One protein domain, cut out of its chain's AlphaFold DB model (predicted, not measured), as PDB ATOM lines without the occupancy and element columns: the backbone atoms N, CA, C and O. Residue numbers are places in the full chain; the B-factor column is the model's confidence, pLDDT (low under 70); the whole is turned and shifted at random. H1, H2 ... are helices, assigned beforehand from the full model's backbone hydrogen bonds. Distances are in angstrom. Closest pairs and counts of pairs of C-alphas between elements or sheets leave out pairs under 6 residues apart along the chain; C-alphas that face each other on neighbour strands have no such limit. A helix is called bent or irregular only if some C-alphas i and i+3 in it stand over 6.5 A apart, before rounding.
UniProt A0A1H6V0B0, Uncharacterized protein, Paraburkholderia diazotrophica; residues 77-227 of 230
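This is residues 77 to 227 of the 230 residues of an uncharacterized protein of Paraburkholderia diazotrophica (UniProt A0A1H6V0B0). Bent helix H7 makes a V along one side, with H9 packed on both its arms, while H5, with H3 and H4 packed on it, makes the opposite side. H6 bridges the two sides between H4 and H9, H8 lies near the middle, and H1 and H2 lie at the periphery by one end of H5. The printed part has 151 residues with nine named helices, H1 to H9 in chain order, and no named strand: all helix. It is compact, with a radius of gyration of the C-alphas of 15.6 A, and spans 40 by 39 by 27 A.

H1, residues 80 to 86, begins at C-alpha 80 (230.729, 249.376, 215.258). H2 is residues 89 to 93, H3 96 to 99 and H4 105 to 112, irregular with C-alphas 108 and 111 7.3 A apart. H5, 116 to 132, is 24.5 A long and H6, 137 to 153, 24.6 A. H7, 158 to 193, was assigned as one helix by its hydrogen bonds but is bent, C-alphas 175 and 178 being 9.5 A apart: H7a, 158 to 175, is 25.5 A and H7b, 178 to 193, 24.8 A, irregular with C-alphas 178 and 181 7.4 A apart. H8 is 195 to 203; H9, 210 to 225, 22.7 A, ends at (235.967, 240.189, 194.584).

H5 only just touches H1, with 3 pairs of C-alphas within 8 A, closest Leu 85 and Asp 132, 6.1 A. H2 is close but not clearly touching H5, C-alphas 91 and 131 at 7.7 A. H5 touches H3 at C-alphas 96 and 128, 5.4 A, and H4 at C-alphas 105 and 123, 5.5 A. H6 touches H4 at C-alphas 108 and 148, 6.0 A, and H9 at C-alphas 143 and 212, 6.5 A, a shallow tilt of 23 degrees, opposite ways. H9 touches H7a at C-alphas 168 and 210, 3.9 A, and H7b about perpendicular at 80 degrees, C-alphas 187 and 217 at 4.8 A. H8 and H7b touch only at the corner, and only just, with 3 pairs of C-alphas within 8 A, closest Val 191 and Gly 198, 5.6 A. H5 and H9 are apart. Every O i to N i+4 pair is within hydrogen-bond range in H1, H2, H5, H6, H7a, H8 and H9, against 2 of 4 in H4 and 11 of 12 in H7b; H3 is too short for one.

The two C-alphas farthest apart, Gln 115 and Ser 178, are 46.1 A apart. The printed part has no cut and no long link. Residues 77 to 81, 110 to 113 and 154 are under 70 in pLDDT.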
ATOM      1  N   HIS A  77     226.505 244.668 223.069       50.66
ATOM      2  CA  HIS A  77     227.137 245.718 222.277       50.66
ATOM      3  C   HIS A  77     227.727 245.139 220.978       50.66
ATOM      4  O   HIS A  77     228.797 244.535 220.981       50.66
ATOM      5  N   ILE A  78     227.001 245.286 219.866       62.66
ATOM      6  CA  ILE A  78     227.478 244.920 218.528       62.66
ATOM      7  C   ILE A  78     228.609 245.896 218.171       62.66
ATOM      8  O   ILE A  78     228.327 247.103 218.135       62.66
ATOM      9  N   PRO A  79     229.840 245.415 217.898       65.94
ATOM     10  CA  PRO A  79     230.958 246.274 217.518       65.94
ATOM     11  C   PRO A  79     230.604 247.162 216.322       65.94
ATOM     12  O   PRO A  79     229.898 246.718 215.414       65.94
ATOM     13  N   ASP A  80     231.105 248.398 216.291       67.12
ATOM     14  CA  ASP A  80     230.729 249.376 215.258       67.12
ATOM     15  C   ASP A  80     231.036 248.883 213.833       67.12
ATOM     16  O   ASP A  80     230.209 249.056 212.940       67.12
ATOM     17  N   ALA A  81     232.140 248.152 213.643       69.19
ATOM     18  CA  ALA A  81     232.486 247.515 212.368       69.19
ATOM     19  C   ALA A  81     231.424 246.506 211.889       69.19
ATOM     20  O   ALA A  81     231.163 246.392 210.695       69.19
ATOM     21  N   ILE A  82     230.770 245.794 212.813       73.25
ATOM     22  CA  ILE A  82     229.661 244.898 212.480       73.25
ATOM     23  C   ILE A  82     228.409 245.717 212.192       73.25
ATOM     24  O   ILE A  82     227.706 245.427 211.235       73.25
ATOM     25  N   ARG A  83     228.133 246.769 212.970       75.69
ATOM     26  CA  ARG A  83     226.969 247.635 212.733       75.69
ATOM     27  C   ARG A  83     226.983 248.241 211.327       75.69
ATOM     28  O   ARG A  83     225.929 248.309 210.710       75.69
ATOM     29  N   GLU A  84     228.158 248.602 210.820       75.62
ATOM     30  CA  GLU A  84     228.341 249.094 209.450       75.62
ATOM     31  C   GLU A  84     228.043 248.016 208.394       75.62
ATOM     32  O   GLU A  84     227.300 248.285 207.453       75.62
ATOM     33  N   LEU A  85     228.497 246.768 208.593       71.44
ATOM     34  CA  LEU A  85     228.090 245.631 207.743       71.44
ATOM     35  C   LEU A  85     226.570 245.431 207.754       71.44
ATOM     36  O   LEU A  85     225.977 245.013 206.758       71.44
ATOM     37  N   ARG A  86     225.923 245.738 208.885       77.62
ATOM     38  CA  ARG A  86     224.476 245.583 209.026       77.62
ATOM     39  C   ARG A  86     223.655 246.652 208.321       77.62
ATOM     40  O   ARG A  86     222.460 246.436 208.117       77.62
ATOM     41  N   ASP A  87     224.274 247.766 207.947       77.44
ATOM     42  CA  ASP A  87     223.584 248.900 207.339       77.44
ATOM     43  C   ASP A  87     223.486 248.821 205.802       77.44
ATOM     44  O   ASP A  87     222.990 249.746 205.154       77.44
ATOM     45  N   ASP A  88     223.898 247.693 205.213       76.31
ATOM     46  CA  ASP A  88     223.777 247.414 203.779       76.31
ATOM     47  C   ASP A  88     222.293 247.395 203.327       76.31
ATOM     48  O   ASP A  88     221.470 246.664 203.900       76.31
ATOM     49  N   PRO A  89     221.917 248.153 202.272       78.00
ATOM     50  CA  PRO A  89     220.591 248.101 201.656       78.00
ATOM     51  C   PRO A  89     220.072 246.687 201.356       78.00
ATOM     52  O   PRO A  89     218.887 246.423 201.568       78.00
ATOM     53  N   LEU A  90     220.929 245.763 200.908       76.88
ATOM     54  CA  LEU A  90     220.530 244.377 200.642       76.88
ATOM     55  C   LEU A  90     220.134 243.645 201.925       76.88
ATOM     56  O   LEU A  90     219.151 242.905 201.931       76.88
ATOM     57  N   ARG A  91     220.835 243.902 203.031       80.94
ATOM     58  CA  ARG A  91     220.543 243.307 204.342       80.94
ATOM     59  C   ARG A  91     219.241 243.836 204.944       80.94
ATOM     60  O   ARG A  91     218.573 243.121 205.689       80.94
ATOM     61  N   ARG A  92     218.843 245.064 204.591       80.88
ATOM     62  CA  ARG A  92     217.527 245.623 204.953       80.88
ATOM     63  C   ARG A  92     216.382 244.952 204.187       80.88
ATOM     64  O   ARG A  92     215.290 244.831 204.731       80.88
ATOM     65  N   MET A  93     216.621 244.515 202.946       83.81
ATOM     66  CA  MET A  93     215.621 243.811 202.128       83.81
ATOM     67  C   MET A  93     215.540 242.314 202.456       83.81
ATOM     68  O   MET A  93     214.447 241.751 202.476       83.81
ATOM     69  N   PHE A  94     216.679 241.681 202.743       84.94
ATOM     70  CA  PHE A  94     216.792 240.251 203.025       84.94
ATOM     71  C   PHE A  94     217.416 240.027 204.406       84.94
ATOM     72  O   PHE A  94     218.621 239.824 204.548       84.94
ATOM     73  N   GLY A  95     216.574 240.073 205.442       87.62
ATOM     74  CA  GLY A  95     217.016 239.865 206.819       87.62
ATOM     75  C   GLY A  95     217.609 238.469 207.036       87.62
ATOM     76  O   GLY A  95     217.078 237.473 206.541       87.62
ATOM     77  N   ALA A  96     218.675 238.390 207.832       90.38
ATOM     78  CA  ALA A  96     219.419 237.159 208.093       90.38
ATOM     79  C   ALA A  96     218.522 236.000 208.564       90.38
ATOM     80  O   ALA A  96     218.605 234.885 208.051       90.38
ATOM     81  N   GLN A  97     217.603 236.279 209.490       92.00
ATOM     82  CA  GLN A  97     216.703 235.260 210.035       92.00
ATOM     83  C   GLN A  97     215.806 234.627 208.959       92.00
ATOM     84  O   GLN A  97     215.568 233.426 209.000       92.00
ATOM     85  N   GLY A  98     215.347 235.409 207.974       90.31
ATOM     86  CA  GLY A  98     214.545 234.900 206.859       90.31
ATOM     87  C   GLY A  98     215.391 234.150 205.831       90.31
ATOM     88  O   GLY A  98     215.045 233.040 205.433       90.31
ATOM     89  N   THR A  99     216.531 234.727 205.449       91.19
ATOM     90  CA  THR A  99     217.453 234.155 204.456       91.19
ATOM     91  C   THR A  99     217.993 232.787 204.884       91.19
ATOM     92  O   THR A  99     218.099 231.877 204.062       91.19
ATOM     93  N   PHE A 100     218.283 232.609 206.175       92.38
ATOM     94  CA  PHE A 100     218.877 231.387 206.725       92.38
ATOM     95  C   PHE A 100     217.893 230.535 207.543       92.38
ATOM     96  O   PHE A 100     218.313 229.658 208.299       92.38
ATOM     97  N   ALA A 101     216.581 230.747 207.392       90.69
ATOM     98  CA  ALA A 101     215.561 229.982 208.117       90.69
ATOM     99  C   ALA A 101     215.633 228.468 207.842       90.69
ATOM    100  O   ALA A 101     215.305 227.664 208.705       90.69
ATOM    101  N   GLN A 102     216.079 228.075 206.644       90.56
ATOM    102  CA  GLN A 102     216.200 226.671 206.231       90.56
ATOM    103  C   GLN A 102     217.523 226.007 206.644       90.56
ATOM    104  O   GLN A 102     217.762 224.854 206.286       90.56
ATOM    105  N   VAL A 103     218.427 226.734 207.304       89.56
ATOM    106  CA  VAL A 103     219.688 226.160 207.781       89.56
ATOM    107  C   VAL A 103     219.415 225.455 209.117       89.56
ATOM    108  O   VAL A 103     218.946 226.131 210.037       89.56
ATOM    109  N   PRO A 104     219.706 224.142 209.242       87.81
ATOM    110  CA  PRO A 104     219.368 223.337 210.419       87.81
ATOM    111  C   PRO A 104     220.377 223.546 211.560       87.81
ATOM    112  O   PRO A 104     221.124 222.645 211.952       87.81
ATOM    113  N   LEU A 105     220.484 224.790 212.027       84.88
ATOM    114  CA  LEU A 105     221.436 225.197 213.058       84.88
ATOM    115  C   LEU A 105     221.075 224.578 214.405       84.88
ATOM    116  O   LEU A 105     221.940 224.042 215.094       84.88
ATOM    117  N   GLU A 106     219.797 224.636 214.767       85.12
ATOM    118  CA  GLU A 106     219.293 224.104 216.021       85.12
ATOM    119  C   GLU A 106     219.490 222.585 216.092       85.12
ATOM    120  O   GLU A 106     219.997 222.095 217.098       85.12
ATOM    121  N   GLU A 107     219.172 221.843 215.026       83.25
ATOM    122  CA  GLU A 107     219.394 220.392 214.949       83.25
ATOM    123  C   GLU A 107     220.877 220.034 215.048       83.25
ATOM    124  O   GLU A 107     221.236 219.096 215.762       83.25
ATOM    125  N   GLY A 108     221.749 220.811 214.398       73.94
ATOM    126  CA  GLY A 108     223.200 220.646 214.503       73.94
ATOM    127  C   GLY A 108     223.730 220.806 215.934       73.94
ATOM    128  O   GLY A 108     224.783 220.260 216.262       73.94
ATOM    129  N   MET A 109     222.986 221.503 216.798       74.44
ATOM    130  CA  MET A 109     223.357 221.791 218.183       74.44
ATOM    131  C   MET A 109     222.637 220.928 219.236       74.44
ATOM    132  O   MET A 109     222.996 220.971 220.414       74.44
ATOM    133  N   GLN A 110     221.654 220.110 218.847       69.44
ATOM    134  CA  GLN A 110     220.850 219.312 219.790       69.44
ATOM    135  C   GLN A 110     221.680 218.324 220.625       69.44
ATOM    136  O   GLN A 110     221.334 218.033 221.768       69.44
ATOM    137  N   ASN A 111     222.805 217.848 220.093       63.91
ATOM    138  CA  ASN A 111     223.635 216.833 220.749       63.91
ATOM    139  C   ASN A 111     224.547 217.386 221.855       63.91
ATOM    140  O   ASN A 111     225.322 216.633 222.438       63.91
ATOM    141  N   ILE A 112     224.470 218.687 222.150       65.50
ATOM    142  CA  ILE A 112     225.419 219.363 223.041       65.50
ATOM    143  C   ILE A 112     224.836 219.621 224.445       65.50
ATOM    144  O   ILE A 112     225.439 220.303 225.266       65.50
ATOM    145  N   GLY A 113     223.647 219.089 224.752       69.88
ATOM    146  CA  GLY A 113     223.056 219.198 226.095       69.88
ATOM    147  C   GLY A 113     222.697 220.631 226.521       69.88
ATOM    148  O   GLY A 113     222.579 220.913 227.711       69.88
ATOM    149  N   LEU A 114     222.531 221.539 225.556       76.50
ATOM    150  CA  LEU A 114     222.176 222.937 225.787       76.50
ATOM    151  C   LEU A 114     220.703 223.109 226.141       76.50
ATOM    152  O   LEU A 114     219.838 222.390 225.639       76.50
ATOM    153  N   GLN A 115     220.407 224.136 226.941       79.38
ATOM    154  CA  GLN A 115     219.026 224.567 227.144       79.38
ATOM    155  C   GLN A 115     218.414 225.025 225.807       79.38
ATOM    156  O   GLN A 115     219.081 225.739 225.052       79.38
ATOM    157  N   PRO A 116     217.149 224.673 225.503       81.44
ATOM    158  CA  PRO A 116     216.533 224.979 224.210       81.44
ATOM    159  C   PRO A 116     216.536 226.467 223.840       81.44
ATOM    160  O   PRO A 116     216.734 226.816 222.678       81.44
ATOM    161  N   ASP A 117     216.352 227.356 224.817       81.38
ATOM    162  CA  ASP A 117     216.368 228.803 224.575       81.38
ATOM    163  C   ASP A 117     217.776 229.319 224.254       81.38
ATOM    164  O   ASP A 117     217.940 230.203 223.414       81.38
ATOM    165  N   THR A 118     218.808 228.706 224.839       74.31
ATOM    166  CA  THR A 118     220.209 228.982 224.503       74.31
ATOM    167  C   THR A 118     220.531 228.522 223.082       74.31
ATOM    168  O   THR A 118     221.145 229.278 222.337       74.31
ATOM    169  N   VAL A 119     220.063 227.338 222.667       79.38
ATOM    170  CA  VAL A 119     220.239 226.843 221.284       79.38
ATOM    171  C   VAL A 119     219.631 227.810 220.273       79.38
ATOM    172  O   VAL A 119     220.275 228.147 219.283       79.38
ATOM    173  N   LYS A 120     218.415 228.302 220.537       83.25
ATOM    174  CA  LYS A 120     217.753 229.284 219.670       83.25
ATOM    175  C   LYS A 120     218.530 230.594 219.594       83.25
ATOM    176  O   LYS A 120     218.732 231.105 218.499       83.25
ATOM    177  N   ALA A 121     218.991 231.118 220.730       78.62
ATOM    178  CA  ALA A 121     219.772 232.354 220.763       78.62
ATOM    179  C   ALA A 121     221.082 232.226 219.966       78.62
ATOM    180  O   ALA A 121     221.412 233.109 219.176       78.62
ATOM    181  N   ILE A 122     221.781 231.096 220.113       78.44
ATOM    182  CA  ILE A 122     222.986 230.798 219.333       78.44
ATOM    183  C   ILE A 122     222.636 230.696 217.847       78.44
ATOM    184  O   ILE A 122     223.271 231.347 217.027       78.44
ATOM    185  N   ALA A 123     221.603 229.937 217.478       85.88
ATOM    186  CA  ALA A 123     221.203 229.789 216.082       85.88
ATOM    187  C   ALA A 123     220.839 231.137 215.440       85.88
ATOM    188  O   ALA A 123     221.256 231.417 214.319       85.88
ATOM    189  N   THR A 124     220.124 232.006 216.157       87.94
ATOM    190  CA  THR A 124     219.850 233.384 215.725       87.94
ATOM    191  C   THR A 124     221.139 234.147 215.440       87.94
ATOM    192  O   THR A 124     221.243 234.766 214.381       87.94
ATOM    193  N   GLU A 125     222.134 234.068 216.324       83.62
ATOM    194  CA  GLU A 125     223.419 234.744 216.135       83.62
ATOM    195  C   GLU A 125     224.213 234.170 214.954       83.62
ATOM    196  O   GLU A 125     224.743 234.928 214.145       83.62
ATOM    197  N   PHE A 126     224.238 232.847 214.782       85.75
ATOM    198  CA  PHE A 126     224.891 232.207 213.637       85.75
ATOM    199  C   PHE A 126     224.302 232.677 212.306       85.75
ATOM    200  O   PHE A 126     225.044 232.929 211.357       85.75
ATOM    201  N   ARG A 127     222.978 232.859 212.231       90.62
ATOM    202  CA  ARG A 127     222.330 233.427 211.040       90.62
ATOM    203  C   ARG A 127     222.806 234.854 210.771       90.62
ATOM    204  O   ARG A 127     223.077 235.187 209.619       90.62
ATOM    205  N   GLU A 128     222.948 235.683 211.807       89.88
ATOM    206  CA  GLU A 128     223.499 237.037 211.659       89.88
ATOM    207  C   GLU A 128     224.955 237.006 211.188       89.88
ATOM    208  O   GLU A 128     225.309 237.759 210.284       89.88
ATOM    209  N   VAL A 129     225.782 236.116 211.743       87.94
ATOM    210  CA  VAL A 129     227.173 235.932 211.307       87.94
ATOM    211  C   VAL A 129     227.214 235.518 209.836       87.94
ATOM    212  O   VAL A 129     227.910 236.153 209.055       87.94
ATOM    213  N   PHE A 130     226.426 234.535 209.398       90.19
ATOM    214  CA  PHE A 130     226.398 234.142 207.982       90.19
ATOM    215  C   PHE A 130     225.994 235.287 207.049       90.19
ATOM    216  O   PHE A 130     226.582 235.428 205.973       90.19
ATOM    217  N   ALA A 131     225.052 236.135 207.470       90.25
ATOM    218  CA  ALA A 131     224.710 237.345 206.730       90.25
ATOM    219  C   ALA A 131     225.885 238.334 206.675       90.25
ATOM    220  O   ALA A 131     226.203 238.838 205.602       90.25
ATOM    221  N   ASP A 132     226.559 238.567 207.803       86.56
ATOM    222  CA  ASP A 132     227.689 239.502 207.924       86.56
ATOM    223  C   ASP A 132     228.930 239.031 207.129       86.56
ATOM    224  O   ASP A 132     229.770 239.830 206.701       86.56
ATOM    225  N   LEU A 133     229.033 237.725 206.870       85.62
ATOM    226  CA  LEU A 133     230.044 237.115 206.001       85.62
ATOM    227  C   LEU A 133     229.673 237.166 204.507       85.62
ATOM    228  O   LEU A 133     230.515 236.876 203.650       85.62
ATOM    229  N   GLY A 134     228.428 237.516 204.175       86.94
ATOM    230  CA  GLY A 134     227.897 237.425 202.815       86.94
ATOM    231  C   GLY A 134     227.853 235.984 202.298       86.94
ATOM    232  O   GLY A 134     228.090 235.750 201.111       86.94
ATOM    233  N   ALA A 135     227.626 235.014 203.191       89.88
ATOM    234  CA  ALA A 135     227.482 233.607 202.837       89.88
ATOM    235  C   ALA A 135     226.113 233.345 202.191       89.88
ATOM    236  O   ALA A 135     225.116 233.979 202.535       89.88
ATOM    237  N   SER A 136     226.038 232.381 201.272       91.81
ATOM    238  CA  SER A 136     224.743 231.892 200.787       91.81
ATOM    239  C   SER A 136     224.112 230.905 201.784       91.81
ATOM    240  O   SER A 136     224.824 230.323 202.611       91.81
ATOM    241  N   PRO A 137     222.791 230.642 201.714       92.00
ATOM    242  CA  PRO A 137     222.164 229.594 202.523       92.00
ATOM    243  C   PRO A 137     222.806 228.215 202.339       92.00
ATOM    244  O   PRO A 137     222.859 227.433 203.286       92.00
ATOM    245  N   ASP A 138     223.324 227.918 201.146       92.38
ATOM    246  CA  ASP A 138     224.006 226.653 200.876       92.38
ATOM    247  C   ASP A 138     225.411 226.614 201.488       92.38
ATOM    248  O   ASP A 138     225.797 225.583 202.040       92.38
ATOM    249  N   ASP A 139     226.146 227.732 201.495       91.81
ATOM    250  CA  ASP A 139     227.417 227.831 202.228       91.81
ATOM    251  C   ASP A 139     227.204 227.630 203.732       91.81
ATOM    252  O   ASP A 139     227.940 226.874 204.367       91.81
ATOM    253  N   ALA A 140     226.165 228.255 204.294       90.69
ATOM    254  CA  ALA A 140     225.796 228.093 205.696       90.69
ATOM    255  C   ALA A 140     225.447 226.632 206.030       90.69
ATOM    256  O   ALA A 140     225.951 226.088 207.011       90.69
ATOM    257  N   LYS A 141     224.651 225.954 205.187       90.81
ATOM    258  CA  LYS A 141     224.357 224.517 205.347       90.81
ATOM    259  C   LYS A 141     225.626 223.671 205.318       90.81
ATOM    260  O   LYS A 141     225.769 222.777 206.145       90.81
ATOM    261  N   GLN A 142     226.545 223.948 204.394       90.62
ATOM    262  CA  GLN A 142     227.811 223.220 204.309       90.62
ATOM    263  C   GLN A 142     228.654 223.400 205.573       90.62
ATOM    264  O   GLN A 142     229.127 222.408 206.118       90.62
ATOM    265  N   LEU A 143     228.776 224.627 206.087       88.44
ATOM    266  CA  LEU A 143     229.495 224.896 207.335       88.44
ATOM    267  C   LEU A 143     228.880 224.152 208.529       88.44
ATOM    268  O   LEU A 143     229.612 223.566 209.321       88.44
ATOM    269  N   VAL A 144     227.547 224.109 208.630       87.50
ATOM    270  CA  VAL A 144     226.854 223.343 209.681       87.50
ATOM    271  C   VAL A 144     227.104 221.838 209.541       87.50
ATOM    272  O   VAL A 144     227.347 221.159 210.537       87.50
ATOM    273  N   ILE A 145     227.099 221.307 208.316       87.56
ATOM    274  CA  ILE A 145     227.409 219.894 208.055       87.56
ATOM    275  C   ILE A 145     228.853 219.572 208.455       87.56
ATOM    276  O   ILE A 145     229.080 218.565 209.124       87.56
ATOM    277  N   PHE A 146     229.819 220.418 208.087       86.69
ATOM    278  CA  PHE A 146     231.223 220.225 208.456       86.69
ATOM    279  C   PHE A 146     231.406 220.280 209.973       86.69
ATOM    280  O   PHE A 146     232.057 219.404 210.538       86.69
ATOM    281  N   ALA A 147     230.740 221.221 210.646       82.56
ATOM    282  CA  ALA A 147     230.735 221.312 212.101       82.56
ATOM    283  C   ALA A 147     230.206 220.032 212.768       82.56
ATOM    284  O   ALA A 147     230.833 219.490 213.680       82.56
ATOM    285  N   ALA A 148     229.077 219.508 212.285       81.88
ATOM    286  CA  ALA A 148     228.492 218.275 212.804       81.88
ATOM    287  C   ALA A 148     229.400 217.055 212.565       81.88
ATOM    288  O   ALA A 148     229.584 216.233 213.463       81.88
ATOM    289  N   GLN A 149     229.997 216.943 211.374       82.38
ATOM    290  CA  GLN A 149     230.913 215.852 211.026       82.38
ATOM    291  C   GLN A 149     232.200 215.883 211.848       82.38
ATOM    292  O   GLN A 149     232.670 214.825 212.271       82.38
ATOM    293  N   HIS A 150     232.745 217.076 212.084       80.94
ATOM    294  CA  HIS A 150     233.911 217.282 212.931       80.94
ATOM    295  C   HIS A 150     233.620 216.821 214.364       80.94
ATOM    296  O   HIS A 150     234.326 215.965 214.894       80.94
ATOM    297  N   ASN A 151     232.518 217.291 214.953       76.31
ATOM    298  CA  ASN A 151     232.139 216.948 216.326       76.31
ATOM    299  C   ASN A 151     231.829 215.457 216.526       76.31
ATOM    300  O   ASN A 151     232.062 214.926 217.608       76.31
ATOM    301  N   ALA A 152     231.306 214.770 215.507       76.06
ATOM    302  CA  ALA A 152     230.951 213.357 215.615       76.06
ATOM    303  C   ALA A 152     232.158 212.403 215.548       76.06
ATOM    304  O   ALA A 152     232.092 211.306 216.100       76.06
ATOM    305  N   ASN A 153     233.236 212.783 214.851       70.00
ATOM    306  CA  ASN A 153     234.269 211.831 214.420       70.00
ATOM    307  C   ASN A 153     235.689 212.147 214.914       70.00
ATOM    308  O   ASN A 153     236.584 211.330 214.692       70.00
ATOM    309  N   MET A 154     235.927 213.303 215.542       68.00
ATOM    310  CA  MET A 154     237.282 213.729 215.910       68.00
ATOM    311  C   MET A 154     237.594 213.564 217.402       68.00
ATOM    312  O   MET A 154     236.846 214.052 218.250       68.00
ATOM    313  N   PRO A 155     238.741 212.943 217.741       70.25
ATOM    314  CA  PRO A 155     239.311 213.028 219.078       70.25
ATOM    315  C   PRO A 155     239.638 214.483 219.427       70.25
ATOM    316  O   PRO A 155     240.284 215.187 218.649       70.25
ATOM    317  N   VAL A 156     239.236 214.925 220.618       73.06
ATOM    318  CA  VAL A 156     239.537 216.270 221.123       73.06
ATOM    319  C   VAL A 156     240.917 216.261 221.782       73.06
ATOM    320  O   VAL A 156     241.046 216.267 223.005       73.06
ATOM    321  N   ASP A 157     241.972 216.197 220.970       82.94
ATOM    322  CA  ASP A 157     243.355 216.290 221.440       82.94
ATOM    323  C   ASP A 157     244.211 217.199 220.538       82.94
ATOM    324  O   ASP A 157     243.810 217.583 219.439       82.94
ATOM    325  N   ASN A 158     245.378 217.621 221.028       80.12
ATOM    326  CA  ASN A 158     246.248 218.554 220.297       80.12
ATOM    327  C   ASN A 158     246.957 217.898 219.098       80.12
ATOM    328  O   ASN A 158     247.387 218.594 218.179       80.12
ATOM    329  N   ALA A 159     247.113 216.572 219.097       85.06
ATOM    330  CA  ALA A 159     247.733 215.855 217.988       85.06
ATOM    331  C   ALA A 159     246.760 215.715 216.806       85.06
ATOM    332  O   ALA A 159     247.185 215.803 215.653       85.06
ATOM    333  N   ALA A 160     245.469 215.534 217.080       83.38
ATOM    334  CA  ALA A 160     244.384 215.561 216.111       83.38
ATOM    335  C   ALA A 160     244.290 216.942 215.451       83.38
ATOM    336  O   ALA A 160     244.317 217.017 214.224       83.38
ATOM    337  N   ASP A 161     244.324 218.022 216.236       81.44
ATOM    338  CA  ASP A 161     244.348 219.393 215.711       81.44
ATOM    339  C   ASP A 161     245.550 219.647 214.792       81.44
ATOM    340  O   ASP A 161     245.398 220.208 213.710       81.44
ATOM    341  N   ALA A 162     246.749 219.202 215.183       83.88
ATOM    342  CA  ALA A 162     247.944 219.366 214.357       83.88
ATOM    343  C   ALA A 162     247.843 218.590 213.030       83.88
ATOM    344  O   ALA A 162     248.262 219.084 211.981       83.88
ATOM    345  N   ARG A 163     247.258 217.384 213.050       87.25
ATOM    346  CA  ARG A 163     246.994 216.592 211.834       87.25
ATOM    347  C   ARG A 163     245.948 217.254 210.944       87.25
ATOM    348  O   ARG A 163     246.098 217.230 209.722       87.25
ATOM    349  N   LEU A 164     244.913 217.831 211.543       86.81
ATOM    350  CA  LEU A 164     243.878 218.590 210.851       86.81
ATOM    351  C   LEU A 164     244.470 219.825 210.171       86.81
ATOM    352  O   LEU A 164     244.319 219.971 208.961       86.81
ATOM    353  N   ALA A 165     245.259 220.619 210.897       86.25
ATOM    354  CA  ALA A 165     245.943 221.788 210.352       86.25
ATOM    355  C   ALA A 165     246.883 221.421 209.187       86.25
ATOM    356  O   ALA A 165     246.862 222.074 208.143       86.25
ATOM    357  N   ALA A 166     247.658 220.336 209.317       87.06
ATOM    358  CA  ALA A 166     248.489 219.829 208.223       87.06
ATOM    359  C   ALA A 166     247.644 219.384 207.015       87.06
ATOM    360  O   ALA A 166     247.957 219.722 205.876       87.06
ATOM    361  N   SER A 167     246.530 218.689 207.260       89.44
ATOM    362  CA  SER A 167     245.603 218.254 206.208       89.44
ATOM    363  C   SER A 167     244.924 219.437 205.511       89.44
ATOM    364  O   SER A 167     244.686 219.387 204.305       89.44
ATOM    365  N   ALA A 168     244.626 220.511 206.244       89.31
ATOM    366  CA  ALA A 168     244.061 221.738 205.705       89.31
ATOM    367  C   ALA A 168     245.078 222.468 204.819       89.31
ATOM    368  O   ALA A 168     244.732 222.887 203.715       89.31
ATOM    369  N   ALA A 169     246.342 222.547 205.248       88.44
ATOM    370  CA  ALA A 169     247.429 223.093 204.437       88.44
ATOM    371  C   ALA A 169     247.618 222.297 203.133       88.44
ATOM    372  O   ALA A 169     247.646 222.883 202.051       88.44
ATOM    373  N   ASP A 170     247.644 220.964 203.209       90.31
ATOM    374  CA  ASP A 170     247.721 220.100 202.027       90.31
ATOM    375  C   ASP A 170     246.520 220.293 201.093       90.31
ATOM    376  O   ASP A 170     246.676 220.360 199.871       90.31
ATOM    377  N   ALA A 171     245.310 220.397 201.646       90.88
ATOM    378  CA  ALA A 171     244.097 220.628 200.870       90.88
ATOM    379  C   ALA A 171     244.129 221.989 200.155       90.88
ATOM    380  O   ALA A 171     243.768 222.074 198.979       90.88
ATOM    381  N   LEU A 172     244.629 223.031 200.825       90.75
ATOM    382  CA  LEU A 172     244.827 224.352 200.233       90.75
ATOM    383  C   LEU A 172     245.828 224.315 199.083       90.75
ATOM    384  O   LEU A 172     245.538 224.847 198.012       90.75
ATOM    385  N   VAL A 173     246.974 223.657 199.266       93.06
ATOM    386  CA  VAL A 173     247.984 223.509 198.207       93.06
ATOM    387  C   VAL A 173     247.421 222.724 197.023       93.06
ATOM    388  O   VAL A 173     247.634 223.110 195.876       93.06
ATOM    389  N   ARG A 174     246.641 221.666 197.267       94.19
ATOM    390  CA  ARG A 174     245.990 220.898 196.191       94.19
ATOM    391  C   ARG A 174     244.971 221.724 195.409       94.19
ATOM    392  O   ARG A 174     244.876 221.555 194.197       94.19
ATOM    393  N   GLN A 175     244.206 222.586 196.078       93.50
ATOM    394  CA  GLN A 175     243.147 223.364 195.433       93.50
ATOM    395  C   GLN A 175     243.654 224.651 194.770       93.50
ATOM    396  O   GLN A 175     243.151 225.031 193.714       93.50
ATOM    397  N   TYR A 176     244.628 225.327 195.380       89.81
ATOM    398  CA  TYR A 176     245.075 226.663 194.971       89.81
ATOM    399  C   TYR A 176     246.521 226.708 194.463       89.81
ATOM    400  O   TYR A 176     246.950 227.736 193.940       89.81
ATOM    401  N   GLY A 177     247.281 225.617 194.576       93.31
ATOM    402  CA  GLY A 177     248.656 225.536 194.087       93.31
ATOM    403  C   GLY A 177     249.539 226.635 194.677       93.31
ATOM    404  O   GLY A 177     249.600 226.822 195.890       93.31
ATOM    405  N   SER A 178     250.192 227.406 193.805       91.38
ATOM    406  CA  SER A 178     251.055 228.529 194.193       91.38
ATOM    407  C   SER A 178     250.319 229.683 194.885       91.38
ATOM    408  O   SER A 178     250.963 230.524 195.504       91.38
ATOM    409  N   GLU A 179     248.988 229.757 194.775       90.56
ATOM    410  CA  GLU A 179     248.179 230.777 195.453       90.56
ATOM    411  C   GLU A 179     247.753 230.365 196.871       90.56
ATOM    412  O   GLU A 179     247.059 231.129 197.536       90.56
ATOM    413  N   ALA A 180     248.129 229.180 197.365       90.19
ATOM    414  CA  ALA A 180     247.656 228.688 198.662       90.19
ATOM    415  C   ALA A 180     247.971 229.654 199.821       90.19
ATOM    416  O   ALA A 180     247.081 229.993 200.602       90.19
ATOM    417  N   ASP A 181     249.194 230.187 199.882       88.25
ATOM    418  CA  ASP A 181     249.609 231.107 200.948       88.25
ATOM    419  C   ASP A 181     248.924 232.478 200.863       88.25
ATOM    420  O   ASP A 181     248.647 233.122 201.879       88.25
ATOM    421  N   SER A 182     248.676 232.995 199.655       89.81
ATOM    422  CA  SER A 182     247.921 234.246 199.495       89.81
ATOM    423  C   SER A 182     246.447 234.044 199.846       89.81
ATOM    424  O   SER A 182     245.879 234.877 200.548       89.81
ATOM    425  N   ALA A 183     245.863 232.916 199.444       90.06
ATOM    426  CA  ALA A 183     244.484 232.557 199.746       90.06
ATOM    427  C   ALA A 183     244.254 232.361 201.256       90.06
ATOM    428  O   ALA A 183     243.266 232.860 201.795       90.06
ATOM    429  N   LEU A 184     245.194 231.721 201.960       90.94
ATOM    430  CA  LEU A 184     245.133 231.573 203.415       90.94
ATOM    431  C   LEU A 184     245.236 232.924 204.137       90.94
ATOM    432  O   LEU A 184     244.478 233.184 205.067       90.94
ATOM    433  N   ARG A 185     246.119 233.824 203.685       90.44
ATOM    434  CA  ARG A 185     246.210 235.187 204.243       90.44
ATOM    435  C   ARG A 185     244.943 236.004 204.004       90.44
ATOM    436  O   ARG A 185     244.542 236.774 204.874       90.44
ATOM    437  N   ASP A 186     244.306 235.852 202.845       89.06
ATOM    438  CA  ASP A 186     243.008 236.476 202.573       89.06
ATOM    439  C   ASP A 186     241.933 235.933 203.530       89.06
ATOM    440  O   ASP A 186     241.193 236.719 204.116       89.06
ATOM    441  N   ALA A 187     241.903 234.620 203.779       91.25
ATOM    442  CA  ALA A 187     241.016 234.024 204.780       91.25
ATOM    443  C   ALA A 187     241.271 234.538 206.199       91.25
ATOM    444  O   ALA A 187     240.325 234.884 206.895       91.25
ATOM    445  N   GLN A 188     242.529 234.652 206.620       91.00
ATOM    446  CA  GLN A 188     242.871 235.196 207.936       91.00
ATOM    447  C   GLN A 188     242.403 236.646 208.091       91.00
ATOM    448  O   GLN A 188     241.808 236.993 209.108       91.00
ATOM    449  N   ARG A 189     242.603 237.488 207.066       90.50
ATOM    450  CA  ARG A 189     242.082 238.866 207.057       90.50
ATOM    451  C   ARG A 189     240.557 238.902 207.096       90.50
ATOM    452  O   ARG A 189     239.981 239.735 207.788       90.50
ATOM    453  N   PHE A 190     239.908 237.993 206.374       90.50
ATOM    454  CA  PHE A 190     238.456 237.871 206.358       90.50
ATOM    455  C   PHE A 190     237.898 237.466 207.729       90.50
ATOM    456  O   PHE A 190     236.964 238.096 208.210       90.50
ATOM    457  N   VAL A 191     238.513 236.487 208.397       89.81
ATOM    458  CA  VAL A 191     238.151 236.091 209.767       89.81
ATOM    459  C   VAL A 191     238.408 237.232 210.753       89.81
ATOM    460  O   VAL A 191     237.565 237.505 211.600       89.81
ATOM    461  N   ALA A 192     239.519 237.960 210.612       87.81
ATOM    462  CA  ALA A 192     239.838 239.100 211.472       87.81
ATOM    463  C   ALA A 192     238.836 240.266 211.353       87.81
ATOM    464  O   ALA A 192     238.734 241.070 212.279       87.81
ATOM    465  N   ARG A 193     238.077 240.356 210.249       85.56
ATOM    466  CA  ARG A 193     237.003 241.349 210.070       85.56
ATOM    467  C   ARG A 193     235.851 241.138 211.054       85.56
ATOM    468  O   ARG A 193     235.241 242.115 211.479       85.56
ATOM    469  N   ASP A 194     235.562 239.886 211.415       84.00
ATOM    470  CA  ASP A 194     234.526 239.537 212.389       84.00
ATOM    471  C   ASP A 194     235.107 238.706 213.548       84.00
ATOM    472  O   ASP A 194     235.231 237.480 213.450       84.00
ATOM    473  N   PRO A 195     235.400 239.337 214.702       82.94
ATOM    474  CA  PRO A 195     235.915 238.640 215.879       82.94
ATOM    475  C   PRO A 195     235.001 237.534 216.421       82.94
ATOM    476  O   PRO A 195     235.454 236.722 217.232       82.94
ATOM    477  N   ARG A 196     233.714 237.509 216.048       84.81
ATOM    478  CA  ARG A 196     232.796 236.422 216.419       84.81
ATOM    479  C   ARG A 196     233.084 235.172 215.603       84.81
ATOM    480  O   ARG A 196     233.094 234.086 216.170       84.81
ATOM    481  N   LEU A 197     233.390 235.327 214.312       84.00
ATOM    482  CA  LEU A 197     233.786 234.212 213.455       84.00
ATOM    483  C   LEU A 197     235.099 233.589 213.940       84.00
ATOM    484  O   LEU A 197     235.181 232.371 214.044       84.00
ATOM    485  N   GLY A 198     236.101 234.408 214.276       82.94
ATOM    486  CA  GLY A 198     237.370 233.906 214.815       82.94
ATOM    487  C   GLY A 198     237.169 233.077 216.084       82.94
ATOM    488  O   GLY A 198     237.562 231.917 216.131       82.94
ATOM    489  N   ARG A 199     236.439 233.627 217.064       79.81
ATOM    490  CA  ARG A 199     236.095 232.905 218.299       79.81
ATOM    491  C   ARG A 199     235.328 231.616 218.030       79.81
ATOM    492  O   ARG A 199     235.690 230.580 218.569       79.81
ATOM    493  N   MET A 200     234.334 231.661 217.144       79.50
ATOM    494  CA  MET A 200     233.574 230.481 216.744       79.50
ATOM    495  C   MET A 200     234.493 229.391 216.183       79.50
ATOM    496  O   MET A 200     234.379 228.243 216.598       79.50
ATOM    497  N   LEU A 201     235.410 229.725 215.273       83.62
ATOM    498  CA  LEU A 201     236.338 228.764 214.668       83.62
ATOM    499  C   LEU A 201     237.344 228.192 215.676       83.62
ATOM    500  O   LEU A 201     237.649 227.000 215.603       83.62
ATOM    501  N   ASP A 202     237.821 229.010 216.611       82.06
ATOM    502  CA  ASP A 202     238.772 228.593 217.644       82.06
ATOM    503  C   ASP A 202     238.105 227.687 218.688       82.06
ATOM    504  O   ASP A 202     238.601 226.604 219.000       82.06
ATOM    505  N   GLU A 203     236.943 228.090 219.202       74.19
ATOM    506  CA  GLU A 203     236.225 227.376 220.264       74.19
ATOM    507  C   GLU A 203     235.622 226.056 219.771       74.19
ATOM    508  O   GLU A 203     235.579 225.073 220.513       74.19
ATOM    509  N   THR A 204     235.197 226.004 218.507       73.19
ATOM    510  CA  THR A 204     234.720 224.767 217.864       73.19
ATOM    511  C   THR A 204     235.850 223.924 217.277       73.19
ATOM    512  O   THR A 204     235.594 222.825 216.786       73.19
ATOM    513  N   ARG A 205     237.093 224.432 217.296       77.06
ATOM    514  CA  ARG A 205     238.271 223.862 216.619       77.06
ATOM    515  C   ARG A 205     238.123 223.677 215.101       77.06
ATOM    516  O   ARG A 205     239.021 223.137 214.454       77.06
ATOM    517  N   LEU A 206     237.049 224.192 214.501       83.12
ATOM    518  CA  LEU A 206     236.806 224.121 213.059       83.12
ATOM    519  C   LEU A 206     237.797 224.958 212.248       83.12
ATOM    520  O   LEU A 206     237.942 224.734 211.049       83.12
ATOM    521  N   GLY A 207     238.528 225.875 212.889       80.75
ATOM    522  CA  GLY A 207     239.620 226.621 212.258       80.75
ATOM    523  C   GLY A 207     240.741 225.740 211.688       80.75
ATOM    524  O   GLY A 207     241.480 226.201 210.821       80.75
ATOM    525  N   ASN A 208     240.843 224.478 212.121       84.81
ATOM    526  CA  ASN A 208     241.815 223.509 211.610       84.81
ATOM    527  C   ASN A 208     241.196 222.466 210.665       84.81
ATOM    528  O   ASN A 208     241.932 221.710 210.033       84.81
ATOM    529  N   ASP A 209     239.867 222.405 210.549       88.31
ATOM    530  CA  ASP A 209     239.190 221.429 209.696       88.31
ATOM    531  C   ASP A 209     239.414 221.753 208.202       88.31
ATOM    532  O   ASP A 209     239.085 222.860 207.763       88.31
ATOM    533  N   PRO A 210     239.930 220.815 207.379       88.94
ATOM    534  CA  PRO A 210     240.246 221.085 205.980       88.94
ATOM    535  C   PRO A 210     239.068 221.627 205.170       88.94
ATOM    536  O   PRO A 210     239.247 222.545 204.374       88.94
ATOM    537  N   GLN A 211     237.862 221.080 205.353       92.50
ATOM    538  CA  GLN A 211     236.694 221.510 204.578       92.50
ATOM    539  C   GLN A 211     236.234 222.906 204.997       92.50
ATOM    540  O   GLN A 211     235.937 223.748 204.142       92.50
ATOM    541  N   THR A 212     236.246 223.180 206.299       90.56
ATOM    542  CA  THR A 212     235.939 224.502 206.843       90.56
ATOM    543  C   THR A 212     236.950 225.543 206.370       90.56
ATOM    544  O   THR A 212     236.545 226.580 205.847       90.56
ATOM    545  N   VAL A 213     238.253 225.261 206.451       91.69
ATOM    546  CA  VAL A 213     239.311 226.172 205.982       91.69
ATOM    547  C   VAL A 213     239.148 226.488 204.496       91.69
ATOM    548  O   VAL A 213     239.166 227.658 204.107       91.69
ATOM    549  N   LEU A 214     238.916 225.473 203.657       93.56
ATOM    550  CA  LEU A 214     238.660 225.678 202.230       93.56
ATOM    551  C   LEU A 214     237.426 226.554 201.989       93.56
ATOM    552  O   LEU A 214     237.464 227.458 201.152       93.56
ATOM    553  N   LYS A 215     236.337 226.328 202.731       94.25
ATOM    554  CA  LYS A 215     235.119 227.136 202.613       94.25
ATOM    555  C   LYS A 215     235.356 228.587 203.038       94.25
ATOM    556  O   LYS A 215     234.939 229.498 202.326       94.25
ATOM    557  N   VAL A 216     236.064 228.821 204.140       92.50
ATOM    558  CA  VAL A 216     236.410 230.175 204.598       92.50
ATOM    559  C   VAL A 216     237.284 230.889 203.563       92.50
ATOM    560  O   VAL A 216     237.045 232.057 203.268       92.50
ATOM    561  N   VAL A 217     238.230 230.191 202.930       93.75
ATOM    562  CA  VAL A 217     239.026 230.745 201.822       93.75
ATOM    563  C   VAL A 217     238.161 231.106 200.614       93.75
ATOM    564  O   VAL A 217     238.342 232.174 200.027       93.75
ATOM    565  N   GLN A 218     237.189 230.269 200.245       93.50
ATOM    566  CA  GLN A 218     236.242 230.585 199.169       93.50
ATOM    567  C   GLN A 218     235.431 231.850 199.480       93.50
ATOM    568  O   GLN A 218     235.316 232.732 198.625       93.50
ATOM    569  N   LEU A 219     234.923 231.965 200.710       92.88
ATOM    570  CA  LEU A 219     234.186 233.143 201.168       92.88
ATOM    571  C   LEU A 219     235.071 234.393 201.175       92.88
ATOM    572  O   LEU A 219     234.657 235.431 200.664       92.88
ATOM    573  N   ALA A 220     236.314 234.284 201.644       93.00
ATOM    574  CA  ALA A 220     237.267 235.388 201.655       93.00
ATOM    575  C   ALA A 220     237.609 235.884 200.244       93.00
ATOM    576  O   ALA A 220     237.622 237.091 199.991       93.00
ATOM    577  N   ARG A 221     237.824 234.967 199.288       91.44
ATOM    578  CA  ARG A 221     238.026 235.328 197.876       91.44
ATOM    579  C   ARG A 221     236.785 236.006 197.296       91.44
ATOM    580  O   ARG A 221     236.921 237.009 196.604       91.44
ATOM    581  N   SER A 222     235.592 235.500 197.601       90.94
ATOM    582  CA  SER A 222     234.328 236.116 197.185       90.94
ATOM    583  C   SER A 222     234.176 237.536 197.746       90.94
ATOM    584  O   SER A 222     233.925 238.473 196.990       90.94
ATOM    585  N   ALA A 223     234.443 237.732 199.039       89.56
ATOM    586  CA  ALA A 223     234.413 239.039 199.693       89.56
ATOM    587  C   ALA A 223     235.430 240.022 199.088       89.56
ATOM    588  O   ALA A 223     235.109 241.185 198.846       89.56
ATOM    589  N   LYS A 224     236.636 239.546 198.757       89.88
ATOM    590  CA  LYS A 224     237.652 240.330 198.043       89.88
ATOM    591  C   LYS A 224     237.183 240.761 196.654       89.88
ATOM    592  O   LYS A 224     237.351 241.920 196.291       89.88
ATOM    593  N   MET A 225     236.540 239.866 195.900       88.62
ATOM    594  CA  MET A 225     235.967 240.189 194.584       88.62
ATOM    595  C   MET A 225     234.824 241.210 194.668       88.62
ATOM    596  O   MET A 225     234.648 241.997 193.742       88.62
ATOM    597  N   ARG A 226     234.081 241.235 195.781       86.50
ATOM    598  CA  ARG A 226     233.064 242.258 196.076       86.50
ATOM    599  C   ARG A 226     233.652 243.579 196.597       86.50
ATOM    600  O   ARG A 226     232.911 244.536 196.787       86.50
ATOM    601  N   GLY A 227     234.969 243.655 196.807       85.12
ATOM    602  CA  GLY A 227     235.653 244.847 197.319       85.12
ATOM    603  C   GLY A 227     235.562 245.032 198.838       85.12
ATOM    604  O   GLY A 227     235.956 246.080 199.347       85.12
TER     605      GLY A 227